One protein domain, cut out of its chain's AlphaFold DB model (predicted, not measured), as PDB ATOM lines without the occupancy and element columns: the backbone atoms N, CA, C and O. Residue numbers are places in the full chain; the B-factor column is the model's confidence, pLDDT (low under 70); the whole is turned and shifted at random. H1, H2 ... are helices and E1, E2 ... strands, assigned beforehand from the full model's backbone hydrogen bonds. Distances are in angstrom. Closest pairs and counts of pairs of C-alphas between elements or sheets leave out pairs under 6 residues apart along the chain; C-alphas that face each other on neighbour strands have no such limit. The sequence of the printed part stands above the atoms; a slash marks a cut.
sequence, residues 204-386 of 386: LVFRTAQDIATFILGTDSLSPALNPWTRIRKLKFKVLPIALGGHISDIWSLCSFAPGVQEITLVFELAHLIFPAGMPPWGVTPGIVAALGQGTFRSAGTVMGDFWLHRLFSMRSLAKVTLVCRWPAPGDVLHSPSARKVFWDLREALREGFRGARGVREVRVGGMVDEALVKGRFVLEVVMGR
ATOM      1  N   LEU A 204     185.778 104.304 199.516       65.94
ATOM      2  CA  LEU A 204     186.342 105.438 200.239       65.94
ATOM      3  C   LEU A 204     187.055 106.366 199.254       65.94
ATOM      4  O   LEU A 204     187.956 105.956 198.517       65.94
ATOM      5  N   VAL A 205     186.621 107.623 199.219       61.56
ATOM      6  CA  VAL A 205     187.173 108.654 198.340       61.56
ATOM      7  C   VAL A 205     187.763 109.758 199.205       61.56
ATOM      8  O   VAL A 205     187.035 110.625 199.683       61.56
ATOM      9  N   PHE A 206     189.081 109.733 199.380       60.84
ATOM     10  CA  PHE A 206     189.815 110.780 200.088       60.84
ATOM     11  C   PHE A 206     190.337 111.801 199.079       60.84
ATOM     12  O   PHE A 206     191.054 111.442 198.143       60.84
ATOM     13  N   ARG A 207     189.929 113.064 199.223       56.72
ATOM     14  CA  ARG A 207     190.352 114.174 198.352       56.72
ATOM     15  C   ARG A 207     191.574 114.881 198.922       56.72
ATOM     16  O   ARG A 207     192.370 115.419 198.159       56.72
ATOM     17  N   THR A 208     191.701 114.886 200.243       54.97
ATOM     18  CA  THR A 208     192.760 115.576 200.980       54.97
ATOM     19  C   THR A 208     193.313 114.693 202.101       54.97
ATOM     20  O   THR A 208     192.633 113.780 202.568       54.97
ATOM     21  N   ALA A 209     194.530 114.988 202.573       57.38
ATOM     22  CA  ALA A 209     195.070 114.363 203.786       57.38
ATOM     23  C   ALA A 209     194.199 114.660 205.024       57.38
ATOM     24  O   ALA A 209     194.030 113.800 205.884       57.38
ATOM     25  N   GLN A 210     193.556 115.835 205.067       59.78
ATOM     26  CA  GLN A 210     192.590 116.202 206.108       59.78
ATOM     27  C   GLN A 210     191.400 115.232 206.156       59.78
ATOM     28  O   GLN A 210     190.947 114.885 207.247       59.78
ATOM     29  N   ASP A 211     190.901 114.762 205.005       57.22
ATOM     30  CA  ASP A 211     189.793 113.795 204.955       57.22
ATOM     31  C   ASP A 211     190.185 112.473 205.626       57.22
ATOM     32  O   ASP A 211     189.372 111.857 206.313       57.22
ATOM     33  N   ILE A 212     191.439 112.054 205.436       56.38
ATOM     34  CA  ILE A 212     192.004 110.839 206.027       56.38
ATOM     35  C   ILE A 212     192.173 111.033 207.532       56.38
ATOM     36  O   ILE A 212     191.685 110.213 208.302       56.38
ATOM     37  N   ALA A 213     192.795 112.136 207.959       57.34
ATOM     38  CA  ALA A 213     192.983 112.449 209.374       57.34
ATOM     39  C   ALA A 213     191.643 112.558 210.118       57.34
ATOM     40  O   ALA A 213     191.490 111.996 211.194       57.34
ATOM     41  N   THR A 214     190.640 113.208 209.520       57.22
ATOM     42  CA  THR A 214     189.288 113.324 210.096       57.22
ATOM     43  C   THR A 214     188.612 111.961 210.206       57.22
ATOM     44  O   THR A 214     187.946 111.677 211.201       57.22
ATOM     45  N   PHE A 215     188.795 111.102 209.201       61.03
ATOM     46  CA  PHE A 215     188.279 109.739 209.227       61.03
ATOM     47  C   PHE A 215     188.961 108.893 210.316       61.03
ATOM     48  O   PHE A 215     188.247 108.269 211.092       61.03
ATOM     49  N   ILE A 216     190.296 108.951 210.435       59.44
ATOM     50  CA  ILE A 216     191.075 108.280 211.493       59.44
ATOM     51  C   ILE A 216     190.650 108.777 212.882       59.44
ATOM     52  O   ILE A 216     190.284 107.971 213.731       59.44
ATOM     53  N   LEU A 217     190.614 110.094 213.107       57.56
ATOM     54  CA  LEU A 217     190.234 110.694 214.394       57.56
ATOM     55  C   LEU A 217     188.800 110.334 214.807       57.56
ATOM     56  O   LEU A 217     188.534 110.066 215.980       57.56
ATOM     57  N   GLY A 218     187.875 110.273 213.845       55.59
ATOM     58  CA  GLY A 218     186.505 109.816 214.087       55.59
ATOM     59  C   GLY A 218     186.416 108.347 214.511       55.59
ATOM     60  O   GLY A 218     185.442 107.958 215.147       55.59
ATOM     61  N   THR A 219     187.427 107.538 214.194       54.25
ATOM     62  CA  THR A 219     187.472 106.100 214.495       54.25
ATOM     63  C   THR A 219     188.406 105.713 215.645       54.25
ATOM     64  O   THR A 219     188.169 104.686 216.273       54.25
ATOM     65  N   ASP A 220     189.422 106.525 215.952       52.97
ATOM     66  CA  ASP A 220     190.370 106.318 217.062       52.97
ATOM     67  C   ASP A 220     189.756 106.632 218.432       52.97
ATOM     68  O   ASP A 220     190.264 106.208 219.465       52.97
ATOM     69  N   SER A 221     188.621 107.332 218.457       50.66
ATOM     70  CA  SER A 221     187.864 107.622 219.682       50.66
ATOM     71  C   SER A 221     187.128 106.404 220.274       50.66
ATOM     72  O   SER A 221     186.367 106.545 221.231       50.66
ATOM     73  N   LEU A 222     187.343 105.199 219.734       50.81
ATOM     74  CA  LEU A 222     186.639 103.975 220.122       50.81
ATOM     75  C   LEU A 222     187.493 103.071 221.014       50.81
ATOM     76  O   LEU A 222     188.694 102.914 220.813       50.81
ATOM     77  N   SER A 223     186.846 102.416 221.982       49.59
ATOM     78  CA  SER A 223     187.516 101.504 222.917       49.59
ATOM     79  C   SER A 223     188.257 100.359 222.190       49.59
ATOM     80  O   SER A 223     187.642  99.666 221.369       49.59
ATOM     81  N   PRO A 224     189.536 100.077 222.530       54.16
ATOM     82  CA  PRO A 224     190.337  99.004 221.926       54.16
ATOM     83  C   PRO A 224     189.704  97.608 222.021       54.16
ATOM     84  O   PRO A 224     189.923  96.771 221.145       54.16
ATOM     85  N   ALA A 225     188.896  97.354 223.057       53.06
ATOM     86  CA  ALA A 225     188.243  96.062 223.291       53.06
ATOM     87  C   ALA A 225     187.169  95.720 222.241       53.06
ATOM     88  O   ALA A 225     186.805  94.557 222.076       53.06
ATOM     89  N   LEU A 226     186.676  96.721 221.508       55.09
ATOM     90  CA  LEU A 226     185.635  96.565 220.495       55.09
ATOM     91  C   LEU A 226     186.162  96.830 219.083       55.09
ATOM     92  O   LEU A 226     185.363  97.020 218.175       55.09
ATOM     93  N   ASN A 227     187.489  96.815 218.891       60.88
ATOM     94  CA  ASN A 227     188.152  97.284 217.679       60.88
ATOM     95  C   ASN A 227     187.551  96.670 216.383       60.88
ATOM     96  O   ASN A 227     187.919  95.552 215.984       60.88
ATOM     97  N   PRO A 228     186.668  97.408 215.678       61.38
ATOM     98  CA  PRO A 228     185.948  96.907 214.512       61.38
ATOM     99  C   PRO A 228     186.894  96.707 213.325       61.38
ATOM    100  O   PRO A 228     186.603  95.911 212.431       61.38
ATOM    101  N   TRP A 229     188.064  97.351 213.347       64.81
ATOM    102  CA  TRP A 229     189.088  97.256 212.314       64.81
ATOM    103  C   TRP A 229     189.642  95.841 212.136       64.81
ATOM    104  O   TRP A 229     190.007  95.447 211.029       64.81
ATOM    105  N   THR A 230     189.645  95.032 213.198       67.81
ATOM    106  CA  THR A 230     190.068  93.623 213.134       67.81
ATOM    107  C   THR A 230     189.129  92.753 212.291       67.81
ATOM    108  O   THR A 230     189.552  91.733 211.741       67.81
ATOM    109  N   ARG A 231     187.860  93.165 212.156       69.62
ATOM    110  CA  ARG A 231     186.819  92.451 211.399       69.62
ATOM    111  C   ARG A 231     186.784  92.844 209.924       69.62
ATOM    112  O   ARG A 231     186.152  92.157 209.124       69.62
ATOM    113  N   ILE A 232     187.464  93.923 209.548       70.31
ATOM    114  CA  ILE A 232     187.506  94.397 208.167       70.31
ATOM    115  C   ILE A 232     188.451  93.512 207.372       70.31
ATOM    116  O   ILE A 232     189.649  93.461 207.637       70.31
ATOM    117  N   ARG A 233     187.908  92.814 206.372       75.69
ATOM    118  CA  ARG A 233     188.697  91.959 205.472       75.69
ATOM    119  C   ARG A 233     189.000  92.625 204.144       75.69
ATOM    120  O   ARG A 233     190.014  92.292 203.536       75.69
ATOM    121  N   LYS A 234     188.141  93.543 203.694       78.00
ATOM    122  CA  LYS A 234     188.288  94.200 202.396       78.00
ATOM    123  C   LYS A 234     188.116  95.702 202.526       78.00
ATOM    124  O   LYS A 234     187.228  96.151 203.239       78.00
ATOM    125  N   LEU A 235     188.933  96.459 201.804       75.50
ATOM    126  CA  LEU A 235     188.816  97.912 201.702       75.50
ATOM    127  C   LEU A 235     188.882  98.343 200.240       75.50
ATOM    128  O   LEU A 235     189.635  97.773 199.449       75.50
ATOM    129  N   LYS A 236     188.091  99.350 199.866       72.44
ATOM    130  CA  LYS A 236     188.074  99.908 198.510       72.44
ATOM    131  C   LYS A 236     188.368 101.397 198.567       72.44
ATOM    132  O   LYS A 236     187.612 102.156 199.165       72.44
ATOM    133  N   PHE A 237     189.423 101.818 197.886       71.75
ATOM    134  CA  PHE A 237     189.851 103.207 197.816       71.75
ATOM    135  C   PHE A 237     189.799 103.707 196.378       71.75
ATOM    136  O   PHE A 237     190.255 103.038 195.445       71.75
ATOM    137  N   LYS A 238     189.276 104.919 196.192       70.06
ATOM    138  CA  LYS A 238     189.521 105.684 194.974       70.06
ATOM    139  C   LYS A 238     190.730 106.571 195.206       70.06
ATOM    140  O   LYS A 238     190.668 107.483 196.027       70.06
ATOM    141  N   VAL A 239     191.796 106.313 194.458       65.94
ATOM    142  CA  VAL A 239     192.973 107.170 194.472       65.94
ATOM    143  C   VAL A 239     192.621 108.406 193.658       65.94
ATOM    144  O   VAL A 239     192.356 108.329 192.455       65.94
ATOM    145  N   LEU A 240     192.516 109.536 194.344       60.34
ATOM    146  CA  LEU A 240     192.429 110.830 193.695       60.34
ATOM    147  C   LEU A 240     193.844 111.377 193.493       60.34
ATOM    148  O   LEU A 240     194.749 110.996 194.239       60.34
ATOM    149  N   PRO A 241     194.047 112.272 192.515       54.38
ATOM    150  CA  PRO A 241     195.278 113.033 192.422       54.38
ATOM    151  C   PRO A 241     195.266 113.986 193.613       54.38
ATOM    152  O   PRO A 241     194.697 115.076 193.550       54.38
ATOM    153  N   ILE A 242     195.771 113.506 194.749       48.97
ATOM    154  CA  ILE A 242     195.842 114.299 195.965       48.97
ATOM    155  C   ILE A 242     196.738 115.486 195.626       48.97
ATOM    156  O   ILE A 242     197.816 115.321 195.049       48.97
ATOM    157  N   ALA A 243     196.226 116.688 195.892       38.47
ATOM    158  CA  ALA A 243     196.964 117.921 195.683       38.47
ATOM    159  C   ALA A 243     198.354 117.804 196.327       38.47
ATOM    160  O   ALA A 243     198.485 117.203 197.397       38.47
ATOM    161  N   LEU A 244     199.362 118.352 195.639       39.00
ATOM    162  CA  LEU A 244     200.756 118.475 196.074       39.00
ATOM    163  C   LEU A 244     200.864 118.556 197.608       39.00
ATOM    164  O   LEU A 244     200.497 119.567 198.197       39.00
ATOM    165  N   GLY A 245     201.323 117.472 198.243       41.22
ATOM    166  CA  GLY A 245     201.603 117.419 199.684       41.22
ATOM    167  C   GLY A 245     200.720 116.490 200.524       41.22
ATOM    168  O   GLY A 245     201.126 116.131 201.623       41.22
ATOM    169  N   GLY A 246     199.558 116.042 200.036       46.19
ATOM    170  CA  GLY A 246     198.798 115.001 200.737       46.19
ATOM    171  C   GLY A 246     199.330 113.614 200.383       46.19
ATOM    172  O   GLY A 246     199.160 113.151 199.253       46.19
ATOM    173  N   HIS A 247     200.003 112.952 201.320       54.09
ATOM    174  CA  HIS A 247     200.633 111.674 201.033       54.09
ATOM    175  C   HIS A 247     199.589 110.549 201.003       54.09
ATOM    176  O   HIS A 247     198.905 110.269 201.980       54.09
ATOM    177  N   ILE A 248     199.524 109.811 199.891       56.62
ATOM    178  CA  ILE A 248     198.792 108.531 199.801       56.62
ATOM    179  C   ILE A 248     199.238 107.540 200.897       56.62
ATOM    180  O   ILE A 248     198.472 106.652 201.266       56.62
ATOM    181  N   SER A 249     200.428 107.731 201.488       57.94
ATOM    182  CA  SER A 249     200.859 107.003 202.686       57.94
ATOM    183  C   SER A 249     199.897 107.115 203.862       57.94
ATOM    184  O   SER A 249     199.815 106.172 204.643       57.94
ATOM    185  N   ASP A 250     199.142 108.205 203.970       58.72
ATOM    186  CA  ASP A 250     198.188 108.408 205.060       58.72
ATOM    187  C   ASP A 250     196.984 107.462 204.912       58.72
ATOM    188  O   ASP A 250     196.452 106.963 205.903       58.72
ATOM    189  N   ILE A 251     196.610 107.109 203.673       62.34
ATOM    190  CA  ILE A 251     195.621 106.049 203.398       62.34
ATOM    191  C   ILE A 251     196.170 104.698 203.872       62.34
ATOM    192  O   ILE A 251     195.428 103.847 204.362       62.34
ATOM    193  N   TRP A 252     197.481 104.483 203.759       64.31
ATOM    194  CA  TRP A 252     198.116 103.240 204.200       64.31
ATOM    195  C   TRP A 252     198.212 103.148 205.722       64.31
ATOM    196  O   TRP A 252     198.143 102.039 206.254       64.31
ATOM    197  N   SER A 253     198.254 104.279 206.430       63.72
ATOM    198  CA  SER A 253     198.118 104.306 207.888       63.72
ATOM    199  C   SER A 253     196.800 103.661 208.337       63.72
ATOM    200  O   SER A 253     196.823 102.856 209.261       63.72
ATOM    201  N   LEU A 254     195.681 103.850 207.621       62.91
ATOM    202  CA  LEU A 254     194.416 103.140 207.909       62.91
ATOM    203  C   LEU A 254     194.545 101.617 207.831       62.91
ATOM    204  O   LEU A 254     193.940 100.889 208.613       62.91
ATOM    205  N   CYS A 255     195.359 101.127 206.899       63.06
ATOM    206  CA  CYS A 255     195.590  99.698 206.746       63.06
ATOM    207  C   CYS A 255     196.401  99.129 207.926       63.06
ATOM    208  O   CYS A 255     196.239  97.960 208.263       63.06
ATOM    209  N   SER A 256     197.212  99.953 208.605       64.19
ATOM    210  CA  SER A 256     197.903  99.557 209.843       64.19
ATOM    211  C   SER A 256     196.953  99.403 211.038       64.19
ATOM    212  O   SER A 256     197.143  98.502 211.853       64.19
ATOM    213  N   PHE A 257     195.877 100.198 211.093       61.12
ATOM    214  CA  PHE A 257     194.823 100.067 212.109       61.12
ATOM    215  C   PHE A 257     193.903  98.869 211.864       61.12
ATOM    216  O   PHE A 257     193.233  98.405 212.785       61.12
ATOM    217  N   ALA A 258     193.909  98.329 210.642       66.62
ATOM    218  CA  ALA A 258     193.080  97.217 210.202       66.62
ATOM    219  C   ALA A 258     193.918  95.952 209.940       66.62
ATOM    220  O   ALA A 258     194.011  95.491 208.798       66.62
ATOM    221  N   PRO A 259     194.502  95.324 210.984       67.38
ATOM    222  CA  PRO A 259     195.378  94.162 210.816       67.38
ATOM    223  C   PRO A 259     194.657  92.972 210.170       67.38
ATOM    224  O   PRO A 259     195.300  92.075 209.629       67.38
ATOM    225  N   GLY A 260     193.321  92.961 210.197       71.19
ATOM    226  CA  GLY A 260     192.496  91.941 209.568       71.19
ATOM    227  C   GLY A 260     192.352  92.055 208.047       71.19
ATOM    228  O   GLY A 260     191.825  91.109 207.455       71.19
ATOM    229  N   VAL A 261     192.796  93.153 207.423       78.31
ATOM    230  CA  VAL A 261     192.595  93.402 205.989       78.31
ATOM    231  C   VAL A 261     193.394  92.410 205.154       78.31
ATOM    232  O   VAL A 261     194.609  92.301 205.272       78.31
ATOM    233  N   GLN A 262     192.683  91.704 204.281       83.56
ATOM    234  CA  GLN A 262     193.230  90.707 203.362       83.56
ATOM    235  C   GLN A 262     193.157  91.171 201.909       83.56
ATOM    236  O   GLN A 262     193.957  90.723 201.088       83.56
ATOM    237  N   GLU A 263     192.217  92.059 201.575       86.88
ATOM    238  CA  GLU A 263     192.012  92.538 200.211       86.88
ATOM    239  C   GLU A 263     191.903  94.063 200.156       86.88
ATOM    240  O   GLU A 263     191.109  94.671 200.874       86.88
ATOM    241  N   ILE A 264     192.650  94.692 199.252       83.25
ATOM    242  CA  ILE A 264     192.560  96.135 199.001       83.25
ATOM    243  C   ILE A 264     192.240  96.364 197.531       83.25
ATOM    244  O   ILE A 264     192.928  95.848 196.661       83.25
ATOM    245  N   THR A 265     191.212  97.152 197.231       84.31
ATOM    246  CA  THR A 265     190.925  97.612 195.867       84.31
ATOM    247  C   THR A 265     191.343  99.063 195.712       84.31
ATOM    248  O   THR A 265     190.869  99.913 196.460       84.31
ATOM    249  N   LEU A 266     192.177  99.361 194.720       83.25
ATOM    250  CA  LEU A 266     192.613 100.710 194.375       83.25
ATOM    251  C   LEU A 266     192.072 101.088 193.004       83.25
ATOM    252  O   LEU A 266     192.314 100.390 192.021       83.25
ATOM    253  N   VAL A 267     191.348 102.200 192.924       81.94
ATOM    254  CA  VAL A 267     190.829 102.723 191.656       81.94
ATOM    255  C   VAL A 267     191.707 103.875 191.178       81.94
ATOM    256  O   VAL A 267     191.746 104.916 191.834       81.94
ATOM    257  N   PHE A 268     192.347 103.696 190.023       78.12
ATOM    258  CA  PHE A 268     193.149 104.697 189.321       78.12
ATOM    259  C   PHE A 268     192.404 105.198 188.084       78.12
ATOM    260  O   PHE A 268     191.924 104.410 187.276       78.12
ATOM    261  N   GLU A 269     192.355 106.510 187.893       78.25
ATOM    262  CA  GLU A 269     192.089 107.113 186.576       78.25
ATOM    263  C   GLU A 269     193.353 107.077 185.694       78.25
ATOM    264  O   GLU A 269     194.463 107.162 186.224       78.25
ATOM    265  N   LEU A 270     193.199 107.024 184.367       75.69
ATOM    266  CA  LEU A 270     194.301 107.007 183.389       75.69
ATOM    267  C   LEU A 270     195.342 108.112 183.621       75.69
ATOM    268  O   LEU A 270     196.536 107.876 183.472       75.69
ATOM    269  N   ALA A 271     194.900 109.304 184.032       71.38
ATOM    270  CA  ALA A 271     195.786 110.430 184.313       71.38
ATOM    271  C   ALA A 271     196.885 110.085 185.338       71.38
ATOM    272  O   ALA A 271     198.009 110.551 185.192       71.38
ATOM    273  N   HIS A 272     196.607 109.214 186.313       72.38
ATOM    274  CA  HIS A 272     197.596 108.772 187.308       72.38
ATOM    275  C   HIS A 272     198.716 107.906 186.715       72.38
ATOM    276  O   HIS A 272     199.784 107.780 187.307       72.38
ATOM    277  N   LEU A 273     198.455 107.278 185.568       72.94
ATOM    278  CA  LEU A 273     199.376 106.370 184.883       72.94
ATOM    279  C   LEU A 273     200.214 107.095 183.821       72.94
ATOM    280  O   LEU A 273     201.193 106.541 183.330       72.94
ATOM    281  N   ILE A 274     199.833 108.330 183.485       69.75
ATOM    282  CA  ILE A 274     200.505 109.170 182.489       69.75
ATOM    283  C   ILE A 274     201.279 110.298 183.184       69.75
ATOM    284  O   ILE A 274     202.444 110.520 182.869       69.75
ATOM    285  N   PHE A 275     200.679 110.976 184.168       65.44
ATOM    286  CA  PHE A 275     201.287 112.139 184.820       65.44
ATOM    287  C   PHE A 275     201.923 111.804 186.179       65.44
ATOM    288  O   PHE A 275     201.461 110.893 186.881       65.44
ATOM    289  N   PRO A 276     202.984 112.531 186.580       60.78
ATOM    290  CA  PRO A 276     203.532 112.467 187.933       60.78
ATOM    291  C   PRO A 276     202.473 112.807 188.990       60.78
ATOM    292  O   PRO A 276     201.561 113.602 188.733       60.78
ATOM    293  N   ALA A 277     202.605 112.245 190.194       56.59
ATOM    294  CA  ALA A 277     201.756 112.650 191.311       56.59
ATOM    295  C   ALA A 277     201.931 114.156 191.601       56.59
ATOM    296  O   ALA A 277     203.043 114.676 191.586       56.59
ATOM    297  N   GLY A 278     200.824 114.868 191.838       54.44
ATOM    298  CA  GLY A 278     200.828 116.313 192.098       54.44
ATOM    299  C   GLY A 278     200.644 117.208 190.866       54.44
ATOM    300  O   GLY A 278     200.413 118.405 191.032       54.44
ATOM    301  N   MET A 279     200.656 116.666 189.641       56.81
ATOM    302  CA  MET A 279     200.244 117.437 188.461       56.81
ATOM    303  C   MET A 279     198.706 117.506 188.353       56.81
ATOM    304  O   MET A 279     198.036 116.473 188.437       56.81
ATOM    305  N   PRO A 280     198.116 118.701 188.161       53.69
ATOM    306  CA  PRO A 280     196.668 118.857 188.089       53.69
ATOM    307  C   PRO A 280     196.067 118.142 186.858       53.69
ATOM    308  O   PRO A 280     196.485 118.411 185.732       53.69
ATOM    309  N   PRO A 281     195.029 117.295 187.024       50.94
ATOM    310  CA  PRO A 281     194.408 116.550 185.920       50.94
ATOM    311  C   PRO A 281     193.530 117.417 184.995       50.94
ATOM    312  O   PRO A 281     193.121 116.962 183.930       50.94
ATOM    313  N   TRP A 282     193.207 118.653 185.390       49.00
ATOM    314  CA  TRP A 282     192.178 119.489 184.749       49.00
ATOM    315  C   TRP A 282     192.659 120.278 183.517       49.00
ATOM    316  O   TRP A 282     191.845 120.923 182.867       49.00
ATOM    317  N   GLY A 283     193.952 120.232 183.178       45.09
ATOM    318  CA  GLY A 283     194.519 120.967 182.037       45.09
ATOM    319  C   GLY A 283     194.772 120.137 180.773       45.09
ATOM    320  O   GLY A 283     195.371 120.649 179.831       45.09
ATOM    321  N   VAL A 284     194.400 118.850 180.746       47.09
ATOM    322  CA  VAL A 284     195.154 117.865 179.947       47.09
ATOM    323  C   VAL A 284     194.372 117.125 178.863       47.09
ATOM    324  O   VAL A 284     194.814 116.080 178.398       47.09
ATOM    325  N   THR A 285     193.257 117.656 178.367       52.28
ATOM    326  CA  THR A 285     192.586 117.051 177.199       52.28
ATOM    327  C   THR A 285     193.493 116.999 175.955       52.28
ATOM    328  O   THR A 285     193.570 115.937 175.340       52.28
ATOM    329  N   PRO A 286     194.266 118.052 175.609       47.56
ATOM    330  CA  PRO A 286     195.228 117.980 174.503       47.56
ATOM    331  C   PRO A 286     196.485 117.164 174.851       47.56
ATOM    332  O   PRO A 286     196.994 116.411 174.022       47.56
ATOM    333  N   GLY A 287     196.975 117.278 176.093       51.78
ATOM    334  CA  GLY A 287     198.208 116.623 176.545       51.78
ATOM    335  C   GLY A 287     198.081 115.109 176.732       51.78
ATOM    336  O   GLY A 287     199.045 114.394 176.490       51.78
ATOM    337  N   ILE A 288     196.897 114.600 177.094       55.50
ATOM    338  CA  ILE A 288     196.636 113.158 177.180       55.50
ATOM    339  C   ILE A 288     196.687 112.553 175.779       55.50
ATOM    340  O   ILE A 288     197.370 111.561 175.590       55.50
ATOM    341  N   VAL A 289     196.053 113.167 174.776       52.69
ATOM    342  CA  VAL A 289     196.083 112.657 173.393       52.69
ATOM    343  C   VAL A 289     197.504 112.688 172.815       52.69
ATOM    344  O   VAL A 289     197.919 111.725 172.174       52.69
ATOM    345  N   ALA A 290     198.279 113.740 173.098       54.53
ATOM    346  CA  ALA A 290     199.682 113.826 172.690       54.53
ATOM    347  C   ALA A 290     200.576 112.791 173.405       54.53
ATOM    348  O   ALA A 290     201.350 112.102 172.745       54.53
ATOM    349  N   ALA A 291     200.434 112.616 174.725       55.03
ATOM    350  CA  ALA A 291     201.175 111.612 175.496       55.03
ATOM    351  C   ALA A 291     200.783 110.172 175.113       55.03
ATOM    352  O   ALA A 291     201.641 109.298 175.003       55.03
ATOM    353  N   LEU A 292     199.499 109.931 174.823       57.03
ATOM    354  CA  LEU A 292     198.997 108.668 174.276       57.03
ATOM    355  C   LEU A 292     199.573 108.391 172.878       57.03
ATOM    356  O   LEU A 292     199.879 107.242 172.571       57.03
ATOM    357  N   GLY A 293     199.749 109.427 172.049       52.44
ATOM    358  CA  GLY A 293     200.394 109.330 170.735       52.44
ATOM    359  C   GLY A 293     201.909 109.106 170.798       52.44
ATOM    360  O   GLY A 293     202.470 108.511 169.882       52.44
ATOM    361  N   GLN A 294     202.562 109.536 171.882       56.12
ATOM    362  CA  GLN A 294     203.998 109.343 172.127       56.12
ATOM    363  C   GLN A 294     204.325 108.076 172.936       56.12
ATOM    364  O   GLN A 294     205.496 107.728 173.065       56.12
ATOM    365  N   GLY A 295     203.321 107.373 173.473       52.81
ATOM    366  CA  GLY A 295     203.511 106.125 174.221       52.81
ATOM    367  C   GLY A 295     204.240 106.290 175.559       52.81
ATOM    368  O   GLY A 295     204.788 105.322 176.088       52.81
ATOM    369  N   THR A 296     204.278 107.499 176.118       60.97
ATOM    370  CA  THR A 296     204.986 107.801 177.366       60.97
ATOM    371  C   THR A 296     204.133 107.424 178.576       60.97
ATOM    372  O   THR A 296     203.495 108.258 179.217       60.97
ATOM    373  N   PHE A 297     204.110 106.129 178.896       68.50
ATOM    374  CA  PHE A 297     203.504 105.620 180.128       68.50
ATOM    375  C   PHE A 297     204.510 105.600 181.261       68.50
ATOM    376  O   PHE A 297     205.703 105.339 181.079       68.50
ATOM    377  N   ARG A 298     204.009 105.815 182.473       70.25
ATOM    378  CA  ARG A 298     204.813 105.614 183.667       70.25
ATOM    379  C   ARG A 298     205.072 104.128 183.856       70.25
ATOM    380  O   ARG A 298     204.154 103.313 183.771       70.25
ATOM    381  N   SER A 299     206.317 103.779 184.168       71.56
ATOM    382  CA  SER A 299     206.642 102.402 184.537       71.56
ATOM    383  C   SER A 299     205.880 101.998 185.805       71.56
ATOM    384  O   SER A 299     205.607 102.839 186.669       71.56
ATOM    385  N   ALA A 300     205.580 100.705 185.957       72.88
ATOM    386  CA  ALA A 300     204.948 100.196 187.175       72.88
ATOM    387  C   ALA A 300     205.764 100.542 188.430       72.88
ATOM    388  O   ALA A 300     205.183 100.895 189.449       72.88
ATOM    389  N   GLY A 301     207.101 100.533 188.340       73.88
ATOM    390  CA  GLY A 301     207.984 100.947 189.432       73.88
ATOM    391  C   GLY A 301     207.784 102.412 189.828       73.88
ATOM    392  O   GLY A 301     207.700 102.722 191.014       73.88
ATOM    393  N   THR A 302     207.613 103.312 188.854       75.19
ATOM    394  CA  THR A 302     207.316 104.726 189.129       75.19
ATOM    395  C   THR A 302     205.931 104.887 189.762       75.19
ATOM    396  O   THR A 302     205.787 105.651 190.708       75.19
ATOM    397  N   VAL A 303     204.916 104.156 189.287       73.62
ATOM    398  CA  VAL A 303     203.573 104.155 189.902       73.62
ATOM    399  C   VAL A 303     203.642 103.605 191.336       73.62
ATOM    400  O   VAL A 303     203.118 104.204 192.268       73.62
ATOM    401  N   MET A 304     204.351 102.502 191.562       74.06
ATOM    402  CA  MET A 304     204.570 101.954 192.903       74.06
ATOM    403  C   MET A 304     205.310 102.918 193.831       74.06
ATOM    404  O   MET A 304     205.019 102.940 195.029       74.06
ATOM    405  N   GLY A 305     206.264 103.677 193.288       73.62
ATOM    406  CA  GLY A 305     207.022 104.704 193.993       73.62
ATOM    407  C   GLY A 305     206.136 105.864 194.420       73.62
ATOM    408  O   GLY A 305     206.015 106.111 195.613       73.62
ATOM    409  N   ASP A 306     205.448 106.516 193.481       72.31
ATOM    410  CA  ASP A 306     204.610 107.690 193.765       72.31
ATOM    411  C   ASP A 306     203.409 107.379 194.654       72.31
ATOM    412  O   ASP A 306     203.052 108.175 195.520       72.31
ATOM    413  N   PHE A 307     202.785 106.216 194.456       71.69
ATOM    414  CA  PHE A 307     201.623 105.790 195.237       71.69
ATOM    415  C   PHE A 307     202.011 104.932 196.453       71.69
ATOM    416  O   PHE A 307     201.143 104.455 197.182       71.69
ATOM    417  N   TRP A 308     203.313 104.740 196.696       71.81
ATOM    418  CA  TRP A 308     203.874 104.028 197.850       71.81
ATOM    419  C   TRP A 308     203.315 102.604 198.019       71.81
ATOM    420  O   TRP A 308     203.214 102.081 199.130       71.81
ATOM    421  N   LEU A 309     202.975 101.944 196.907       76.75
ATOM    422  CA  LEU A 309     202.340 100.620 196.899       76.75
ATOM    423  C   LEU A 309     203.234  99.537 197.519       76.75
ATOM    424  O   LEU A 309     202.737  98.550 198.051       76.75
ATOM    425  N   HIS A 310     204.551  99.749 197.530       75.88
ATOM    426  CA  HIS A 310     205.508  98.876 198.212       75.88
ATOM    427  C   HIS A 310     205.198  98.698 199.712       75.88
ATOM    428  O   HIS A 310     205.461  97.630 200.272       75.88
ATOM    429  N   ARG A 311     204.609  99.710 200.370       75.44
ATOM    430  CA  ARG A 311     204.204  99.611 201.782       75.44
ATOM    431  C   ARG A 311     203.012  98.684 201.969       75.44
ATOM    432  O   ARG A 311     203.028  97.874 202.889       75.44
ATOM    433  N   LEU A 312     202.028  98.749 201.069       75.69
ATOM    434  CA  LEU A 312     200.909  97.805 201.060       75.69
ATOM    435  C   LEU A 312     201.415  96.379 200.890       75.69
ATOM    436  O   LEU A 312     201.027  95.485 201.631       75.69
ATOM    437  N   PHE A 313     202.337  96.181 199.952       77.25
ATOM    438  CA  PHE A 313     202.869  94.857 199.645       77.25
ATOM    439  C   PHE A 313     203.675  94.231 200.790       77.25
ATOM    440  O   PHE A 313     203.918  93.030 200.787       77.25
ATOM    441  N   SER A 314     204.062  95.035 201.781       73.94
ATOM    442  CA  SER A 314     204.769  94.587 202.982       73.94
ATOM    443  C   SER A 314     203.824  94.224 204.139       73.94
ATOM    444  O   SER A 314     204.283  93.847 205.219       73.94
ATOM    445  N   MET A 315     202.505  94.343 203.957       76.81
ATOM    446  CA  MET A 315     201.526  93.993 204.984       76.81
ATOM    447  C   MET A 315     201.362  92.476 205.109       76.81
ATOM    448  O   MET A 315     200.936  91.808 204.171       76.81
ATOM    449  N   ARG A 316     201.616  91.935 206.307       76.50
ATOM    450  CA  ARG A 316     201.598  90.483 206.576       76.50
ATOM    451  C   ARG A 316     200.255  89.799 206.301       76.50
ATOM    452  O   ARG A 316     200.231  88.634 205.926       76.50
ATOM    453  N   SER A 317     199.142  90.486 206.546       81.50
ATOM    454  CA  SER A 317     197.791  89.931 206.391       81.50
ATOM    455  C   SER A 317     197.209  90.111 204.991       81.50
ATOM    456  O   SER A 317     196.199  89.480 204.670       81.50
ATOM    457  N   LEU A 318     197.844  90.933 204.151       84.12
ATOM    458  CA  LEU A 318     197.339  91.275 202.832       84.12
ATOM    459  C   LEU A 318     197.563  90.109 201.868       84.12
ATOM    460  O   LEU A 318     198.690  89.738 201.563       84.12
ATOM    461  N   ALA A 319     196.474  89.536 201.369       87.25
ATOM    462  CA  ALA A 319     196.498  88.440 200.408       87.25
ATOM    463  C   ALA A 319     196.386  88.939 198.961       87.25
ATOM    464  O   ALA A 319     196.935  88.315 198.050       87.25
ATOM    465  N   LYS A 320     195.663  90.045 198.735       89.81
ATOM    466  CA  LYS A 320     195.358  90.537 197.388       89.81
ATOM    467  C   LYS A 320     195.244  92.058 197.313       89.81
ATOM    468  O   LYS A 320     194.573  92.683 198.132       89.81
ATOM    469  N   VAL A 321     195.799  92.635 196.252       87.62
ATOM    470  CA  VAL A 321     195.544  94.017 195.835       87.62
ATOM    471  C   VAL A 321     194.903  94.023 194.453       87.62
ATOM    472  O   VAL A 321     195.480  93.553 193.480       87.62
ATOM    473  N   THR A 322     193.698  94.566 194.351       89.44
ATOM    474  CA  THR A 322     192.966  94.729 193.097       89.44
ATOM    475  C   THR A 322     193.150  96.153 192.585       89.44
ATOM    476  O   THR A 322     192.639  97.104 193.167       89.44
ATOM    477  N   LEU A 323     193.853  96.313 191.473       87.56
ATOM    478  CA  LEU A 323     194.039  97.590 190.792       87.56
ATOM    479  C   LEU A 323     192.976  97.717 189.701       87.56
ATOM    480  O   LEU A 323     192.892  96.880 188.806       87.56
ATOM    481  N   VAL A 324     192.155  98.758 189.770       87.00
ATOM    482  CA  VAL A 324     191.134  99.072 188.767       87.00
ATOM    483  C   VAL A 324     191.560 100.336 188.043       87.00
ATOM    484  O   VAL A 324     191.466 101.429 188.600       87.00
ATOM    485  N   CYS A 325     191.995 100.199 186.797       85.25
ATOM    486  CA  CYS A 325     192.416 101.324 185.971       85.25
ATOM    487  C   CYS A 325     191.264 101.737 185.055       85.25
ATOM    488  O   CYS A 325     190.746 100.907 184.307       85.25
ATOM    489  N   ARG A 326     190.837 103.000 185.133       83.62
ATOM    490  CA  ARG A 326     189.702 103.555 184.387       83.62
ATOM    491  C   ARG A 326     190.163 104.534 183.320       83.62
ATOM    492  O   ARG A 326     190.997 105.406 183.563       83.62
ATOM    493  N   TRP A 327     189.570 104.396 182.149       79.25
ATOM    494  CA  TRP A 327     189.695 105.317 181.039       79.25
ATOM    495  C   TRP A 327     188.696 106.468 181.217       79.25
ATOM    496  O   TRP A 327     187.541 106.214 181.570       79.25
ATOM    497  N   PRO A 328     189.102 107.726 180.977       68.25
ATOM    498  CA  PRO A 328     188.260 108.897 181.228       68.25
ATOM    499  C   PRO A 328     186.993 108.922 180.363       68.25
ATOM    500  O   PRO A 328     185.942 109.358 180.825       68.25
ATOM    501  N   ALA A 329     187.079 108.413 179.134       72.88
ATOM    502  CA  ALA A 329     185.961 108.273 178.211       72.88
ATOM    503  C   ALA A 329     185.834 106.801 177.787       72.88
ATOM    504  O   ALA A 329     186.515 106.370 176.857       72.88
ATOM    505  N   PRO A 330     184.998 105.995 178.467       69.44
ATOM    506  CA  PRO A 330     184.907 104.559 178.209       69.44
ATOM    507  C   PRO A 330     184.630 104.190 176.747       69.44
ATOM    508  O   PRO A 330     185.202 103.230 176.238       69.44
ATOM    509  N   GLY A 331     183.814 104.994 176.055       65.31
ATOM    510  CA  GLY A 331     183.494 104.798 174.640       65.31
ATOM    511  C   GLY A 331     184.691 104.970 173.697       65.31
ATOM    512  O   GLY A 331     184.738 104.323 172.653       65.31
ATOM    513  N   ASP A 332     185.700 105.761 174.068       69.88
ATOM    514  CA  ASP A 332     186.842 106.043 173.189       69.88
ATOM    515  C   ASP A 332     187.705 104.799 172.963       69.88
ATOM    516  O   ASP A 332     188.194 104.576 171.856       69.88
ATOM    517  N   VAL A 333     187.855 103.949 173.984       69.75
ATOM    518  CA  VAL A 333     188.609 102.685 173.880       69.75
ATOM    519  C   VAL A 333     187.930 101.725 172.899       69.75
ATOM    520  O   VAL A 333     188.593 100.977 172.174       69.75
ATOM    521  N   LEU A 334     186.598 101.754 172.852       73.12
ATOM    522  CA  LEU A 334     185.822 100.922 171.945       73.12
ATOM    523  C   LEU A 334     185.944 101.418 170.499       73.12
ATOM    524  O   LEU A 334     186.128 100.601 169.596       73.12
ATOM    525  N   HIS A 335     185.877 102.734 170.280       73.88
ATOM    526  CA  HIS A 335     185.769 103.324 168.942       73.88
ATOM    527  C   HIS A 335     187.107 103.714 168.292       73.88
ATOM    528  O   HIS A 335     187.156 103.855 167.072       73.88
ATOM    529  N   SER A 336     188.195 103.851 169.058       77.31
ATOM    530  CA  SER A 336     189.515 104.233 168.537       77.31
ATOM    531  C   SER A 336     190.520 103.071 168.594       77.31
ATOM    532  O   SER A 336     190.893 102.641 169.690       77.31
ATOM    533  N   PRO A 337     191.030 102.577 167.444       77.25
ATOM    534  CA  PRO A 337     192.059 101.532 167.408       77.25
ATOM    535  C   PRO A 337     193.334 101.917 168.168       77.25
ATOM    536  O   PRO A 337     193.915 101.086 168.864       77.25
ATOM    537  N   SER A 338     193.738 103.187 168.088       72.44
ATOM    538  CA  SER A 338     194.912 103.704 168.795       72.44
ATOM    539  C   SER A 338     194.696 103.715 170.309       72.44
ATOM    540  O   SER A 338     195.567 103.269 171.052       72.44
ATOM    541  N   ALA A 339     193.518 104.146 170.778       71.94
ATOM    542  CA  ALA A 339     193.188 104.114 172.206       71.94
ATOM    543  C   ALA A 339     193.113 102.677 172.735       71.94
ATOM    544  O   ALA A 339     193.606 102.391 173.825       71.94
ATOM    545  N   ARG A 340     192.558 101.755 171.939       78.56
ATOM    546  CA  ARG A 340     192.505 100.325 172.262       78.56
ATOM    547  C   ARG A 340     193.895  99.712 172.396       78.56
ATOM    548  O   ARG A 340     194.138  98.977 173.349       78.56
ATOM    549  N   LYS A 341     194.798 100.016 171.459       79.88
ATOM    550  CA  LYS A 341     196.187  99.550 171.514       79.88
ATOM    551  C   LYS A 341     196.857 100.027 172.799       79.88
ATOM    552  O   LYS A 341     197.341  99.205 173.564       79.88
ATOM    553  N   VAL A 342     196.781 101.327 173.087       75.56
ATOM    554  CA  VAL A 342     197.359 101.886 174.312       75.56
ATOM    555  C   VAL A 342     196.767 101.253 175.571       75.56
ATOM    556  O   VAL A 342     197.495 100.933 176.506       75.56
ATOM    557  N   PHE A 343     195.448 101.072 175.614       80.88
ATOM    558  CA  PHE A 343     194.773 100.451 176.748       80.88
ATOM    559  C   PHE A 343     195.336  99.053 177.050       80.88
ATOM    560  O   PHE A 343     195.580  98.727 178.215       80.88
ATOM    561  N   TRP A 344     195.586  98.247 176.013       85.12
ATOM    562  CA  TRP A 344     196.184  96.923 176.169       85.12
ATOM    563  C   TRP A 344     197.677  96.968 176.481       85.12
ATOM    564  O   TRP A 344     198.101  96.270 177.400       85.12
ATOM    565  N   ASP A 345     198.445  97.816 175.801       81.94
ATOM    566  CA  ASP A 345     199.878  97.987 176.059       81.94
ATOM    567  C   ASP A 345     200.114  98.409 177.520       81.94
ATOM    568  O   ASP A 345     200.961  97.845 178.210       81.94
ATOM    569  N   LEU A 346     199.292  99.328 178.038       80.94
ATOM    570  CA  LEU A 346     199.328  99.765 179.432       80.94
ATOM    571  C   LEU A 346     198.955  98.641 180.405       80.94
ATOM    572  O   LEU A 346     199.602  98.482 181.443       80.94
ATOM    573  N   ARG A 347     197.925  97.846 180.083       86.81
ATOM    574  CA  ARG A 347     197.530  96.685 180.894       86.81
ATOM    575  C   ARG A 347     198.679  95.688 181.016       86.81
ATOM    576  O   ARG A 347     198.968  95.231 182.122       86.81
ATOM    577  N   GLU A 348     199.312  95.348 179.898       86.62
ATOM    578  CA  GLU A 348     200.418  94.388 179.858       86.62
ATOM    579  C   GLU A 348     201.667  94.947 180.548       86.62
ATOM    580  O   GLU A 348     202.253  94.259 181.384       86.62
ATOM    581  N   ALA A 349     202.018  96.213 180.300       83.06
ATOM    582  CA  ALA A 349     203.150  96.873 180.949       83.06
ATOM    583  C   ALA A 349     203.005  96.906 182.478       83.06
ATOM    584  O   ALA A 349     203.955  96.604 183.203       83.06
ATOM    585  N   LEU A 350     201.807  97.222 182.988       85.19
ATOM    586  CA  LEU A 350     201.536  97.168 184.423       85.19
ATOM    587  C   LEU A 350     201.558  95.730 184.946       85.19
ATOM    588  O   LEU A 350     202.148  95.491 185.996       85.19
ATOM    589  N   ARG A 351     200.971  94.762 184.228       89.50
ATOM    590  CA  ARG A 351     200.988  93.348 184.639       89.50
ATOM    591  C   ARG A 351     202.414  92.834 184.818       89.50
ATOM    592  O   ARG A 351     202.722  92.271 185.867       89.50
ATOM    593  N   GLU A 352     203.269  93.032 183.817       86.06
ATOM    594  CA  GLU A 352     204.667  92.594 183.875       86.06
ATOM    595  C   GLU A 352     205.449  93.362 184.944       86.06
ATOM    596  O   GLU A 352     206.178  92.763 185.735       86.06
ATOM    597  N   GLY A 353     205.225  94.673 185.045       84.25
ATOM    598  CA  GLY A 353     205.881  95.499 186.048       84.25
ATOM    599  C   GLY A 353     205.531  95.121 187.493       84.25
ATOM    600  O   GLY A 353     206.414  95.118 188.348       84.25
ATOM    601  N   PHE A 354     204.280  94.742 187.777       86.19
ATOM    602  CA  PHE A 354     203.889  94.239 189.100       86.19
ATOM    603  C   PHE A 354     204.345  92.799 189.350       86.19
ATOM    604  O   PHE A 354     204.634  92.457 190.492       86.19
ATOM    605  N   ARG A 355     204.448  91.952 188.316       87.44
ATOM    606  CA  ARG A 355     204.924  90.565 188.467       87.44
ATOM    607  C   ARG A 355     206.365  90.510 188.985       87.44
ATOM    608  O   ARG A 355     206.690  89.614 189.753       87.44
ATOM    609  N   GLY A 356     207.206  91.469 188.596       82.12
ATOM    610  CA  GLY A 356     208.585  91.588 189.084       82.12
ATOM    611  C   GLY A 356     208.730  92.242 190.464       82.12
ATOM    612  O   GLY A 356     209.847  92.369 190.965       82.12
ATOM    613  N   ALA A 357     207.638  92.697 191.085       83.75
ATOM    614  CA  ALA A 357     207.705  93.412 192.351       83.75
ATOM    615  C   ALA A 357     207.928  92.469 193.544       83.75
ATOM    616  O   ALA A 357     207.329  91.400 193.660       83.75
ATOM    617  N   ARG A 358     208.757  92.907 194.499       81.56
ATOM    618  CA  ARG A 358     209.001  92.172 195.747       81.56
ATOM    619  C   ARG A 358     207.695  91.981 196.526       81.56
ATOM    620  O   ARG A 358     206.951  92.936 196.733       81.56
ATOM    621  N   GLY A 359     207.462  90.756 196.996       81.31
ATOM    622  CA  GLY A 359     206.263  90.380 197.752       81.31
ATOM    623  C   GLY A 359     205.080  89.981 196.871       81.31
ATOM    624  O   GLY A 359     204.098  89.463 197.390       81.31
ATOM    625  N   VAL A 360     205.158  90.151 195.550       87.19
ATOM    626  CA  VAL A 360     204.116  89.688 194.628       87.19
ATOM    627  C   VAL A 360     204.379  88.236 194.241       87.19
ATOM    628  O   VAL A 360     205.478  87.877 193.831       87.19
ATOM    629  N   ARG A 361     203.355  87.391 194.369       89.12
ATOM    630  CA  ARG A 361     203.387  85.991 193.928       89.12
ATOM    631  C   ARG A 361     202.881  85.841 192.502       89.12
ATOM    632  O   ARG A 361     203.434  85.076 191.722       89.12
ATOM    633  N   GLU A 362     201.783  86.516 192.185       92.56
ATOM    634  CA  GLU A 362     201.095  86.365 190.908       92.56
ATOM    635  C   GLU A 362     200.363  87.660 190.557       92.56
ATOM    636  O   GLU A 362     199.864  88.355 191.438       92.56
ATOM    637  N   VAL A 363     200.260  87.967 189.264       90.75
ATOM    638  CA  VAL A 363     199.394  89.040 188.769       90.75
ATOM    639  C   VAL A 363     198.428  88.454 187.752       90.75
ATOM    640  O   VAL A 363     198.850  87.965 186.700       90.75
ATOM    641  N   ARG A 364     197.133  88.516 188.061       91.44
ATOM    642  CA  ARG A 364     196.043  88.068 187.191       91.44
ATOM    643  C   ARG A 364     195.370  89.264 186.543       91.44
ATOM    644  O   ARG A 364     195.245  90.326 187.146       91.44
ATOM    645  N   VAL A 365     194.903  89.080 185.317       86.88
ATOM    646  CA  VAL A 365     194.061  90.067 184.641       86.88
ATOM    647  C   VAL A 365     192.607  89.678 184.882       86.88
ATOM    648  O   VAL A 365     192.200  88.570 184.543       86.88
ATOM    649  N   GLY A 366     191.843  90.571 185.505       77.25
ATOM    650  CA  GLY A 366     190.432  90.369 185.811       77.25
ATOM    651  C   GLY A 366     189.507  90.958 184.743       77.25
ATOM    652  O   GLY A 366     189.771  92.034 184.202       77.25
ATOM    653  N   GLY A 367     188.382  90.275 184.517       69.88
ATOM    654  CA  GLY A 367     187.316  90.691 183.599       69.88
ATOM    655  C   GLY A 367     187.452  90.118 182.186       69.88
ATOM    656  O   GLY A 367     188.548  89.799 181.729       69.88
ATOM    657  N   MET A 368     186.321  89.987 181.489       71.88
ATOM    658  CA  MET A 368     186.318  89.621 180.070       71.88
ATOM    659  C   MET A 368     186.843  90.786 179.220       71.88
ATOM    660  O   MET A 368     186.601  91.951 179.536       71.88
ATOM    661  N   VAL A 369     187.544  90.465 178.128       76.56
ATOM    662  CA  VAL A 369     188.137  91.443 177.195       76.56
ATOM    663  C   VAL A 369     187.089  92.454 176.720       76.56
ATOM    664  O   VAL A 369     187.321  93.660 176.794       76.56
ATOM    665  N   ASP A 370     185.913  91.970 176.329       72.50
ATOM    666  CA  ASP A 370     184.828  92.812 175.820       72.50
ATOM    667  C   ASP A 370     184.237  93.717 176.903       72.50
ATOM    668  O   ASP A 370     183.969  94.896 176.669       72.50
ATOM    669  N   GLU A 371     184.109  93.211 178.130       78.56
ATOM    670  CA  GLU A 371     183.632  94.003 179.263       78.56
ATOM    671  C   GLU A 371     184.616  95.128 179.608       78.56
ATOM    672  O   GLU A 371     184.200  96.247 179.923       78.56
ATOM    673  N   ALA A 372     185.918  94.846 179.523       78.50
ATOM    674  CA  ALA A 372     186.962  95.824 179.793       78.50
ATOM    675  C   ALA A 372     186.950  96.975 178.777       78.50
ATOM    676  O   ALA A 372     187.097  98.137 179.166       78.50
ATOM    677  N   LEU A 373     186.710  96.664 177.498       77.25
ATOM    678  CA  LEU A 373     186.588  97.659 176.430       77.25
ATOM    679  C   LEU A 373     185.317  98.498 176.579       77.25
ATOM    680  O   LEU A 373     185.396  99.724 176.561       77.25
ATOM    681  N   VAL A 374     184.162  97.859 176.794       78.50
ATOM    682  CA  VAL A 374     182.869  98.555 176.938       78.50
ATOM    683  C   VAL A 374     182.859  99.470 178.162       78.50
ATOM    684  O   VAL A 374     182.353 100.590 178.109       78.50
ATOM    685  N   LYS A 375     183.431  99.012 179.280       80.19
ATOM    686  CA  LYS A 375     183.503  99.802 180.517       80.19
ATOM    687  C   LYS A 375     184.708 100.742 180.554       80.19
ATOM    688  O   LYS A 375     184.848 101.467 181.539       80.19
ATOM    689  N   GLY A 376     185.571 100.712 179.532       81.69
ATOM    690  CA  GLY A 376     186.827 101.458 179.487       81.69
ATOM    691  C   GLY A 376     187.652 101.265 180.752       81.69
ATOM    692  O   GLY A 376     188.142 102.234 181.321       81.69
ATOM    693  N   ARG A 377     187.734 100.045 181.279       87.25
ATOM    694  CA  ARG A 377     188.489  99.764 182.505       87.25
ATOM    695  C   ARG A 377     189.069  98.365 182.468       87.25
ATOM    696  O   ARG A 377     188.378  97.437 182.065       87.25
ATOM    697  N   PHE A 378     190.290  98.193 182.949       88.31
ATOM    698  CA  PHE A 378     190.860  96.867 183.177       88.31
ATOM    699  C   PHE A 378     191.161  96.674 184.659       88.31
ATOM    700  O   PHE A 378     191.341  97.637 185.412       88.31
ATOM    701  N   VAL A 379     191.170  95.411 185.078       89.88
ATOM    702  CA  VAL A 379     191.432  95.019 186.458       89.88
ATOM    703  C   VAL A 379     192.692  94.168 186.493       89.88
ATOM    704  O   VAL A 379     192.817  93.217 185.724       89.88
ATOM    705  N   LEU A 380     193.614  94.499 187.390       90.12
ATOM    706  CA  LEU A 380     194.764  93.663 187.721       90.12
ATOM    707  C   LEU A 380     194.614  93.191 189.165       90.12
ATOM    708  O   LEU A 380     194.467  94.003 190.075       90.12
ATOM    709  N   GLU A 381     194.639  91.886 189.382       91.75
ATOM    710  CA  GLU A 381     194.692  91.296 190.714       91.75
ATOM    711  C   GLU A 381     196.128  90.890 191.025       91.75
ATOM    712  O   GLU A 381     196.661  89.948 190.443       91.75
ATOM    713  N   VAL A 382     196.750  91.609 191.948       89.75
ATOM    714  CA  VAL A 382     198.087  91.332 192.466       89.75
ATOM    715  C   VAL A 382     197.928  90.447 193.699       89.75
ATOM    716  O   VAL A 382     197.423  90.890 194.732       89.75
ATOM    717  N   VAL A 383     198.301  89.178 193.578       90.06
ATOM    718  CA  VAL A 383     198.282  88.198 194.668       90.06
ATOM    719  C   VAL A 383     199.616  88.256 195.396       90.06
ATOM    720  O   VAL A 383     200.679  88.158 194.780       90.06
ATOM    721  N   MET A 384     199.554  88.389 196.713       88.94
ATOM    722  CA  MET A 384     200.729  88.534 197.562       88.94
ATOM    723  C   MET A 384     201.355  87.168 197.884       88.94
ATOM    724  O   MET A 384     200.651  86.174 198.097       88.94
ATOM    725  N   GLY A 385     202.685  87.112 197.896       80.19
ATOM    726  CA  GLY A 385     203.464  85.998 198.436       80.19
ATOM    727  C   GLY A 385     203.524  86.101 199.955       80.19
ATOM    728  O   GLY A 385     203.676  87.199 200.484       80.19
ATOM    729  N   ARG A 386     203.346  84.971 200.642       65.25
ATOM    730  CA  ARG A 386     203.448  84.898 202.103       65.25
ATOM    731  C   ARG A 386     204.887  84.734 202.551       65.25
ATOM    732  O   ARG A 386     205.620  84.015 201.835       65.25
TER     733      ARG A 386
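Overview. This is residues 204 to 386 of the 386 residues of an uncharacterized protein of Byssothecium circinans (UniProt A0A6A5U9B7). A twisted sheet of five strands has the long helix H9 and the short H7 over one face, with the other face largely bare. H1 and H3 lie side by side beyond the E1 edge, while H5, H8 and H10 gather toward the other end of the long axis; residues 221 to 226 stick out. The printed part has 183 residues with ten named helices and five named strands, in the order H1 H2 E1 H3 E2 H4 H5 H6 H7 E3 H8 H9 E4 H10 E5. The mixed sheet has the order E1, E2, E3, E5, E4; the class is mixed, helices and strands. It is compact, with a radius of gyration of the C-alphas of 17.1 A, and spans 56 by 34 by 27 A.

Along the chain. The strands are E1, residues 234 to 238; E2, 263 to 269, 20.0 A long; E3, 320 to 326, 19.2 A; E4, 360 to 366; and E5, 377 to 384, 22.4 A, ending at C-alpha 384 (200.729, 88.534, 197.562). H9, residues 337 to 355, is 27.0 A long. The other helices are H1, 209 to 220, 16.2 A, beginning at C-alpha 209 (195.070, 114.363, 203.786); H2, 228 to 231; H3, 249 to 257; H4, 271 to 274; H5, 285 to 294; H6, 300 to 306; H7, 309 to 313; H8, 330 to 335; and H10, 369 to 374.

Arrangement. E2 is parallel to E1, with N 237 and O 265 at 2.8 A, and to E3, with N 266 and O 322 at 2.8 A. E5 is antiparallel to E3, with N 323 and O 380 at 2.8 A, and to E4, with N 364 and O 381 at 2.8 A. E1, H3, E2 and E2, H4 to H7, E3 are strand-helix-strand units, two parallel neighbours with helices between; the first crossover is right-handed. E3, H8 H9, E4 is a split one, with E5 between its strands, also right-handed. H9 makes two layers with the sheet, at a height of 9.7 A over the sheet, along E5 at 7 degrees on the local plane. H7 is on the same face, only just over E3 with 3 C-alphas. H4 and H10 only graze the sheet. H6 touches residues 349 to 354 of H9, the closest C-alphas being Ala 300 and Gly 353, 4.9 A. H8 touches H10, at Leu 334 and Leu 373, C-alphas 5.6 A apart. H4 and H5 only just touch, with 3 pairs of C-alphas within 8 A. H1 touches H3 at a shallow tilt of 12 degrees, the same way, the closest C-alphas being Ile 212 and Ile 251, 6.6 A. H2 is close but not clearly touching H3. Every O i to N i+4 pair is within hydrogen-bond range in H1, H6, H7, H9 and H10; H3 has 3 of 5, H5 5 of 6, H8 1 of 2, and H2 and H4 are too short for one.

Size, cuts and confidence. The C-alphas farthest apart, of Ala 225 and Pro 337, are 56.3 A apart. The printed part has no cut, and no link is long. Mean pLDDT of the printed part is 70.4; residues 204 to 231, 239 to 259 and 274 to 297 are among those under 70.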